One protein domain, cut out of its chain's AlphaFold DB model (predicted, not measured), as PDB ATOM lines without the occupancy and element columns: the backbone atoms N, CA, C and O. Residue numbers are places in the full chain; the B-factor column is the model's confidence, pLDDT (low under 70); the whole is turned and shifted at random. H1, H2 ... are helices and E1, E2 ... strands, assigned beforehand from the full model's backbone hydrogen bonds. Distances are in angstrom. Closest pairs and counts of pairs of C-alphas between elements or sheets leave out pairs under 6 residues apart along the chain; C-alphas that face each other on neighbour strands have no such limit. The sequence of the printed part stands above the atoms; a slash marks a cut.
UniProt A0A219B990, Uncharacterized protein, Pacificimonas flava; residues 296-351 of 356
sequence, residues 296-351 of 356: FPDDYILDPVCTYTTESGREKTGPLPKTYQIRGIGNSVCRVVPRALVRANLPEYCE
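What this domain is: This is residues 296 to 351 of the 356 residues of an uncharacterized protein of Pacificimonas flava (UniProt A0A219B990). A small two-stranded hairpin, E1 and E2, makes one end of an extended rod, and two helices, H1 and then H2, follow one after the other along the rod away from it. The form is loose: H1 and H2 are apart, and residues 344 to 349 stick out at the far end, while the opening residues 296 to 304 lead from about the middle of the length to the hairpin. The printed part has 56 residues, with two named strands, antiparallel in the order E1 - E2, followed by two named helices; the class is mixed, helices and strands. It is extended, with a radius of gyration of the C-alphas of 16.2 A and spans of 46 by 22 by 16 A.

Where its parts are: E1, residues 305 to 309, begins at C-alpha 305 (2.402, -8.511, -35.589) and is 13.0 A long from first to last C-alpha. E2, residues 315 to 319, is 12.7 A long. H1, residues 322 to 331, is 14.2 A long. H2, residues 336 to 345, is 14.6 A long and ends at C-alpha 345 (-14.320, -9.865, -2.516).

How they stand to each other: E1 and E2 form a hairpin, antiparallel at 150 degrees between their directions. N 308 and O 316 are 2.9 A apart and N 306 and O 318 are 3.0 A apart, both within hydrogen-bond range. A tight link of 2 residues joins E2 to H1. H1 is apart from E1. H2 is apart from E1, E2 and H1. In H1 and H2 every O i to N i+4 pair is within hydrogen-bond range.

The domain as a whole: The two C-alphas farthest apart, those of Ser 312 and Glu 348, are 47.6 A from each other. The printed part has no cut, and its three links between named elements are tight. Residues 344 to 349, of which 344 and 345 belong to H2, stand free. The mean pLDDT of the printed part is 79.4; residues 330, 334 to 341, 344 and 351 are under 70.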
ATOM      1  N   PHE A 296      -2.264 -18.791 -19.095       81.12
ATOM      2  CA  PHE A 296      -2.769 -18.325 -20.386       81.12
ATOM      3  C   PHE A 296      -3.389 -19.494 -21.156       81.12
ATOM      4  O   PHE A 296      -2.840 -20.597 -21.117       81.12
ATOM      5  N   PRO A 297      -4.506 -19.269 -21.864       84.75
ATOM      6  CA  PRO A 297      -5.071 -20.288 -22.730       84.75
ATOM      7  C   PRO A 297      -4.192 -20.492 -23.977       84.75
ATOM      8  O   PRO A 297      -3.415 -19.614 -24.371       84.75
ATOM      9  N   ASP A 298      -4.285 -21.673 -24.586       83.44
ATOM     10  CA  ASP A 298      -3.425 -22.064 -25.711       83.44
ATOM     11  C   ASP A 298      -3.680 -21.247 -26.987       83.44
ATOM     12  O   ASP A 298      -2.761 -21.055 -27.783       83.44
ATOM     13  N   ASP A 299      -4.884 -20.691 -27.131       89.50
ATOM     14  CA  ASP A 299      -5.288 -19.779 -28.206       89.50
ATOM     15  C   ASP A 299      -4.777 -18.337 -28.017       89.50
ATOM     16  O   ASP A 299      -4.876 -17.517 -28.931       89.50
ATOM     17  N   TYR A 300      -4.178 -18.006 -26.866       89.75
ATOM     18  CA  TYR A 300      -3.617 -16.679 -26.639       89.75
ATOM     19  C   TYR A 300      -2.435 -16.421 -27.583       89.75
ATOM     20  O   TYR A 300      -1.449 -17.169 -27.586       89.75
ATOM     21  N   ILE A 301      -2.510 -15.336 -28.355       91.94
ATOM     22  CA  ILE A 301      -1.494 -14.946 -29.338       91.94
ATOM     23  C   ILE A 301      -0.290 -14.341 -28.604       91.94
ATOM     24  O   ILE A 301      -0.382 -13.262 -28.019       91.94
ATOM     25  N   LEU A 302       0.848 -15.042 -28.618       88.62
ATOM     26  CA  LEU A 302       2.083 -14.595 -27.954       88.62
ATOM     27  C   LEU A 302       2.983 -13.765 -28.871       88.62
ATOM     28  O   LEU A 302       3.785 -12.973 -28.383       88.62
ATOM     29  N   ASP A 303       2.846 -13.922 -30.183       90.38
ATOM     30  CA  ASP A 303       3.680 -13.329 -31.227       90.38
ATOM     31  C   ASP A 303       2.889 -12.433 -32.200       90.38
ATOM     32  O   ASP A 303       3.019 -12.578 -33.418       90.38
ATOM     33  N   PRO A 304       2.083 -11.472 -31.707       92.00
ATOM     34  CA  PRO A 304       1.310 -10.603 -32.584       92.00
ATOM     35  C   PRO A 304       2.232  -9.787 -33.499       92.00
ATOM     36  O   PRO A 304       3.349  -9.420 -33.123       92.00
ATOM     37  N   VAL A 305       1.739  -9.467 -34.697       92.69
ATOM     38  CA  VAL A 305       2.402  -8.511 -35.589       92.69
ATOM     39  C   VAL A 305       2.128  -7.107 -35.061       92.69
ATOM     40  O   VAL A 305       0.999  -6.627 -35.115       92.69
ATOM     41  N   CYS A 306       3.155  -6.452 -34.527       89.06
ATOM     42  CA  CYS A 306       3.042  -5.107 -33.970       89.06
ATOM     43  C   CYS A 306       4.308  -4.284 -34.219       89.06
ATOM     44  O   CYS A 306       5.372  -4.822 -34.535       89.06
ATOM     45  N   THR A 307       4.201  -2.969 -34.048       90.81
ATOM     46  CA  THR A 307       5.366  -2.081 -33.995       90.81
ATOM     47  C   THR A 307       5.937  -2.097 -32.581       90.81
ATOM     48  O   THR A 307       5.213  -1.876 -31.612       90.81
ATOM     49  N   TYR A 308       7.229  -2.389 -32.452       85.19
ATOM     50  CA  TYR A 308       7.938  -2.415 -31.177       85.19
ATOM     51  C   TYR A 308       9.297  -1.718 -31.288       85.19
ATOM     52  O   TYR A 308       9.955  -1.750 -32.330       85.19
ATOM     53  N   THR A 309       9.733  -1.105 -30.190       87.62
ATOM     54  CA  THR A 309      11.050  -0.467 -30.085       87.62
ATOM     55  C   THR A 309      12.086  -1.494 -29.643       87.62
ATOM     56  O   THR A 309      11.905  -2.161 -28.625       87.62
ATOM     57  N   THR A 310      13.172  -1.638 -30.403       82.94
ATOM     58  CA  THR A 310      14.311  -2.495 -30.054       82.94
ATOM     59  C   THR A 310      15.122  -1.904 -28.896       82.94
ATOM     60  O   THR A 310      15.026  -0.718 -28.594       82.94
ATOM     61  N   GLU A 311      16.007  -2.700 -28.285       75.88
ATOM     62  CA  GLU A 311      16.931  -2.208 -27.242       75.88
ATOM     63  C   GLU A 311      17.870  -1.098 -27.749       75.88
ATOM     64  O   GLU A 311      18.345  -0.279 -26.972       75.88
ATOM     65  N   SER A 312      18.100  -1.037 -29.064       82.00
ATOM     66  CA  SER A 312      18.849   0.026 -29.742       82.00
ATOM     67  C   SER A 312      18.022   1.281 -30.059       82.00
ATOM     68  O   SER A 312      18.515   2.163 -30.758       82.00
ATOM     69  N   GLY A 313      16.770   1.357 -29.596       84.88
ATOM     70  CA  GLY A 313      15.885   2.509 -29.786       84.88
ATOM     71  C   GLY A 313      15.245   2.617 -31.174       84.88
ATOM     72  O   GLY A 313      14.656   3.645 -31.484       84.88
ATOM     73  N   ARG A 314      15.354   1.588 -32.026       86.56
ATOM     74  CA  ARG A 314      14.768   1.595 -33.377       86.56
ATOM     75  C   ARG A 314      13.376   0.984 -33.361       86.56
ATOM     76  O   ARG A 314      13.165  -0.049 -32.731       86.56
ATOM     77  N   GLU A 315      12.448   1.572 -34.101       89.75
ATOM     78  CA  GLU A 315      11.138   0.966 -34.316       89.75
ATOM     79  C   GLU A 315      11.205  -0.102 -35.405       89.75
ATOM     80  O   GLU A 315      11.840   0.069 -36.448       89.75
ATOM     81  N   LYS A 316      10.553  -1.231 -35.144       90.06
ATOM     82  CA  LYS A 316      10.417  -2.326 -36.095       90.06
ATOM     83  C   LYS A 316       8.994  -2.857 -36.051       90.06
ATOM     84  O   LYS A 316       8.448  -3.069 -34.972       90.06
ATOM     85  N   THR A 317       8.424  -3.115 -37.222       91.50
ATOM     86  CA  THR A 317       7.121  -3.769 -37.367       91.50
ATOM     87  C   THR A 317       7.325  -5.220 -37.780       91.50
ATOM     88  O   THR A 317       8.087  -5.515 -38.701       91.50
ATOM     89  N   GLY A 318       6.675  -6.139 -37.073       91.19
ATOM     90  CA  GLY A 318       6.738  -7.570 -37.358       91.19
ATOM     91  C   GLY A 318       6.245  -8.411 -36.181       91.19
ATOM     92  O   GLY A 318       5.780  -7.847 -35.189       91.19
ATOM     93  N   PRO A 319       6.350  -9.749 -36.269       91.31
ATOM     94  CA  PRO A 319       6.029 -10.636 -35.157       91.31
ATOM     95  C   PRO A 319       6.876 -10.310 -33.926       91.31
ATOM     96  O   PRO A 319       8.097 -10.125 -34.029       91.31
ATOM     97  N   LEU A 320       6.236 -10.255 -32.759       87.75
ATOM     98  CA  LEU A 320       6.905  -9.913 -31.508       87.75
ATOM     99  C   LEU A 320       8.043 -10.917 -31.197       87.75
ATOM    100  O   LEU A 320       7.783 -12.117 -31.100       87.75
ATOM    101  N   PRO A 321       9.305 -10.486 -30.997       86.12
ATOM    102  CA  PRO A 321      10.415 -11.411 -30.755       86.12
ATOM    103  C   PRO A 321      10.302 -12.138 -29.411       86.12
ATOM    104  O   PRO A 321       9.858 -11.545 -28.428       86.12
ATOM    105  N   LYS A 322      10.818 -13.377 -29.327       79.69
ATOM    106  CA  LYS A 322      10.761 -14.245 -28.126       79.69
ATOM    107  C   LYS A 322      11.120 -13.529 -26.817       79.69
ATOM    108  O   LYS A 322      10.423 -13.702 -25.825       79.69
ATOM    109  N   THR A 323      12.149 -12.680 -26.814       77.38
ATOM    110  CA  THR A 323      12.566 -11.902 -25.632       77.38
ATOM    111  C   THR A 323      11.454 -10.995 -25.099       77.38
ATOM    112  O   THR A 323      11.238 -10.910 -23.891       77.38
ATOM    113  N   TYR A 324      10.710 -10.339 -25.993       79.62
ATOM    114  CA  TYR A 324       9.591  -9.472 -25.628       79.62
ATOM    115  C   TYR A 324       8.385 -10.288 -25.164       79.62
ATOM    116  O   TYR A 324       7.736  -9.892 -24.196       79.62
ATOM    117  N   GLN A 325       8.133 -11.447 -25.786       81.06
ATOM    118  CA  GLN A 325       7.088 -12.379 -25.351       81.06
ATOM    119  C   GLN A 325       7.335 -12.838 -23.907       81.06
ATOM    120  O   GLN A 325       6.474 -12.680 -23.047       81.06
ATOM    121  N   ILE A 326       8.546 -13.329 -23.614       73.81
ATOM    122  CA  ILE A 326       8.943 -13.816 -22.282       73.81
ATOM    123  C   ILE A 326       8.861 -12.693 -21.243       73.81
ATOM    124  O   ILE A 326       8.358 -12.906 -20.139       73.81
ATOM    125  N   ARG A 327       9.286 -11.473 -21.599       74.56
ATOM    126  CA  ARG A 327       9.151 -10.297 -20.729       74.56
ATOM    127  C   ARG A 327       7.687  -9.972 -20.423       74.56
ATOM    128  O   ARG A 327       7.369  -9.672 -19.277       74.56
ATOM    129  N   GLY A 328       6.814 -10.023 -21.428       75.69
ATOM    130  CA  GLY A 328       5.377  -9.801 -21.264       75.69
ATOM    131  C   GLY A 328       4.734 -10.849 -20.356       75.69
ATOM    132  O   GLY A 328       4.042 -10.491 -19.406       75.69
ATOM    133  N   ILE A 329       5.042 -12.131 -20.578       74.38
ATOM    134  CA  ILE A 329       4.549 -13.239 -19.747       74.38
ATOM    135  C   ILE A 329       5.041 -13.083 -18.302       74.38
ATOM    136  O   ILE A 329       4.234 -13.139 -17.377       74.38
ATOM    137  N   GLY A 330       6.334 -12.820 -18.087       63.41
ATOM    138  CA  GLY A 330       6.907 -12.673 -16.743       63.41
ATOM    139  C   GLY A 330       6.391 -11.464 -15.951       63.41
ATOM    140  O   GLY A 330       6.451 -11.478 -14.726       63.41
ATOM    141  N   ASN A 331       5.872 -10.434 -16.628       76.25
ATOM    142  CA  ASN A 331       5.242  -9.265 -15.998       76.25
ATOM    143  C   ASN A 331       3.717  -9.388 -15.856       76.25
ATOM    144  O   ASN A 331       3.080  -8.504 -15.285       76.25
ATOM    145  N   SER A 332       3.118 -10.444 -16.397       73.38
ATOM    146  CA  SER A 332       1.680 -10.676 -16.286       73.38
ATOM    147  C   SER A 332       1.308 -11.253 -14.917       73.38
ATOM    148  O   SER A 332       2.160 -11.718 -14.158       73.38
ATOM    149  N   VAL A 333       0.014 -11.275 -14.601       71.44
ATOM    150  CA  VAL A 333      -0.494 -11.843 -13.347       71.44
ATOM    151  C   VAL A 333      -1.195 -13.168 -13.627       71.44
ATOM    152  O   VAL A 333      -2.084 -13.235 -14.473       71.44
ATOM    153  N   CYS A 334      -0.816 -14.221 -12.898       69.25
ATOM    154  CA  CYS A 334      -1.398 -15.551 -13.059       69.25
ATOM    155  C   CYS A 334      -2.902 -15.513 -12.785       69.25
ATOM    156  O   CYS A 334      -3.305 -15.216 -11.664       69.25
ATOM    157  N   ARG A 335      -3.727 -15.871 -13.776       66.31
ATOM    158  CA  ARG A 335      -5.196 -15.727 -13.742       66.31
ATOM    159  C   ARG A 335      -5.861 -16.382 -12.527       66.31
ATOM    160  O   ARG A 335      -6.889 -15.892 -12.061       66.31
ATOM    161  N   VAL A 336      -5.295 -17.472 -12.011       65.38
ATOM    162  CA  VAL A 336      -5.879 -18.274 -10.923       65.38
ATOM    163  C   VAL A 336      -6.049 -17.456  -9.639       65.38
ATOM    164  O   VAL A 336      -7.101 -17.524  -9.001       65.38
ATOM    165  N   VAL A 337      -5.055 -16.638  -9.283       63.91
ATOM    166  CA  VAL A 337      -5.034 -15.913  -8.003       63.91
ATOM    167  C   VAL A 337      -5.967 -14.690  -8.008       63.91
ATOM    168  O   VAL A 337      -6.835 -14.621  -7.136       63.91
ATOM    169  N   PRO A 338      -5.904 -13.761  -8.985       65.94
ATOM    170  CA  PRO A 338      -6.848 -12.656  -9.091       65.94
ATOM    171  C   PRO A 338      -8.280 -13.142  -9.278       65.94
ATOM    172  O   PRO A 338      -9.179 -12.584  -8.665       65.94
ATOM    173  N   ARG A 339      -8.519 -14.212 -10.053       66.69
ATOM    174  CA  ARG A 339      -9.874 -14.758 -10.227       66.69
ATOM    175  C   ARG A 339     -10.470 -15.226  -8.902       66.69
ATOM    176  O   ARG A 339     -11.646 -14.979  -8.652       66.69
ATOM    177  N   ALA A 340      -9.679 -15.887  -8.058       64.88
ATOM    178  CA  ALA A 340     -10.123 -16.297  -6.730       64.88
ATOM    179  C   ALA A 340     -10.365 -15.090  -5.807       64.88
ATOM    180  O   ALA A 340     -11.378 -15.048  -5.114       64.88
ATOM    181  N   LEU A 341      -9.475 -14.090  -5.835       68.38
ATOM    182  CA  LEU A 341      -9.606 -12.870  -5.033       68.38
ATOM    183  C   LEU A 341     -10.828 -12.034  -5.430       68.38
ATOM    184  O   LEU A 341     -11.566 -11.596  -4.554       68.38
ATOM    185  N   VAL A 342     -11.068 -11.836  -6.726       75.38
ATOM    186  CA  VAL A 342     -12.224 -11.078  -7.225       75.38
ATOM    187  C   VAL A 342     -13.523 -11.806  -6.877       75.38
ATOM    188  O   VAL A 342     -14.425 -11.186  -6.330       75.38
ATOM    189  N   ARG A 343     -13.585 -13.135  -7.053       71.00
ATOM    190  CA  ARG A 343     -14.746 -13.948  -6.634       71.00
ATOM    191  C   ARG A 343     -15.042 -13.879  -5.140       71.00
ATOM    192  O   ARG A 343     -16.199 -13.970  -4.751       71.00
ATOM    193  N   ALA A 344     -14.010 -13.763  -4.310       69.38
ATOM    194  CA  ALA A 344     -14.181 -13.700  -2.864       69.38
ATOM    195  C   ALA A 344     -14.613 -12.310  -2.370       69.38
ATOM    196  O   ALA A 344     -15.378 -12.230  -1.415       69.38
ATOM    197  N   ASN A 345     -14.108 -11.238  -2.990       73.44
ATOM    198  CA  ASN A 345     -14.320  -9.865  -2.516       73.44
ATOM    199  C   ASN A 345     -15.465  -9.135  -3.223       73.44
ATOM    200  O   ASN A 345     -16.044  -8.232  -2.636       73.44
ATOM    201  N   LEU A 346     -15.757  -9.503  -4.470       84.06
ATOM    202  CA  LEU A 346     -16.775  -8.883  -5.318       84.06
ATOM    203  C   LEU A 346     -17.656  -9.969  -5.967       84.06
ATOM    204  O   LEU A 346     -17.725 -10.050  -7.201       84.06
ATOM    205  N   PRO A 347     -18.281 -10.866  -5.174       76.81
ATOM    206  CA  PRO A 347     -19.105 -11.948  -5.707       76.81
ATOM    207  C   PRO A 347     -20.272 -11.435  -6.562       76.81
ATOM    208  O   PRO A 347     -20.635 -12.084  -7.536       76.81
ATOM    209  N   GLU A 348     -20.808 -10.254  -6.253       77.25
ATOM    210  CA  GLU A 348     -21.892  -9.593  -6.983       77.25
ATOM    211  C   GLU A 348     -21.515  -9.159  -8.407       77.25
ATOM    212  O   GLU A 348     -22.384  -9.057  -9.265       77.25
ATOM    213  N   TYR A 349     -20.223  -8.962  -8.687       74.50
ATOM    214  CA  TYR A 349     -19.710  -8.684 -10.036       74.50
ATOM    215  C   TYR A 349     -19.218  -9.950 -10.747       74.50
ATOM    216  O   TYR A 349     -18.823  -9.912 -11.912       74.50
ATOM    217  N   CYS A 350     -19.215 -11.081 -10.042       70.62
ATOM    218  CA  CYS A 350     -18.801 -12.376 -10.555       70.62
ATOM    219  C   CYS A 350     -20.013 -13.189 -11.007       70.62
ATOM    220  O   CYS A 350     -20.151 -14.350 -10.623       70.62
ATOM    221  N   GLU A 351     -20.884 -12.605 -11.827       63.09
ATOM    222  CA  GLU A 351     -21.888 -13.398 -12.526       63.09
ATOM    223  C   GLU A 351     -21.171 -14.368 -13.467       63.09
ATOM    224  O   GLU A 351     -20.303 -13.992 -14.267       63.09
TER     225      GLU A 351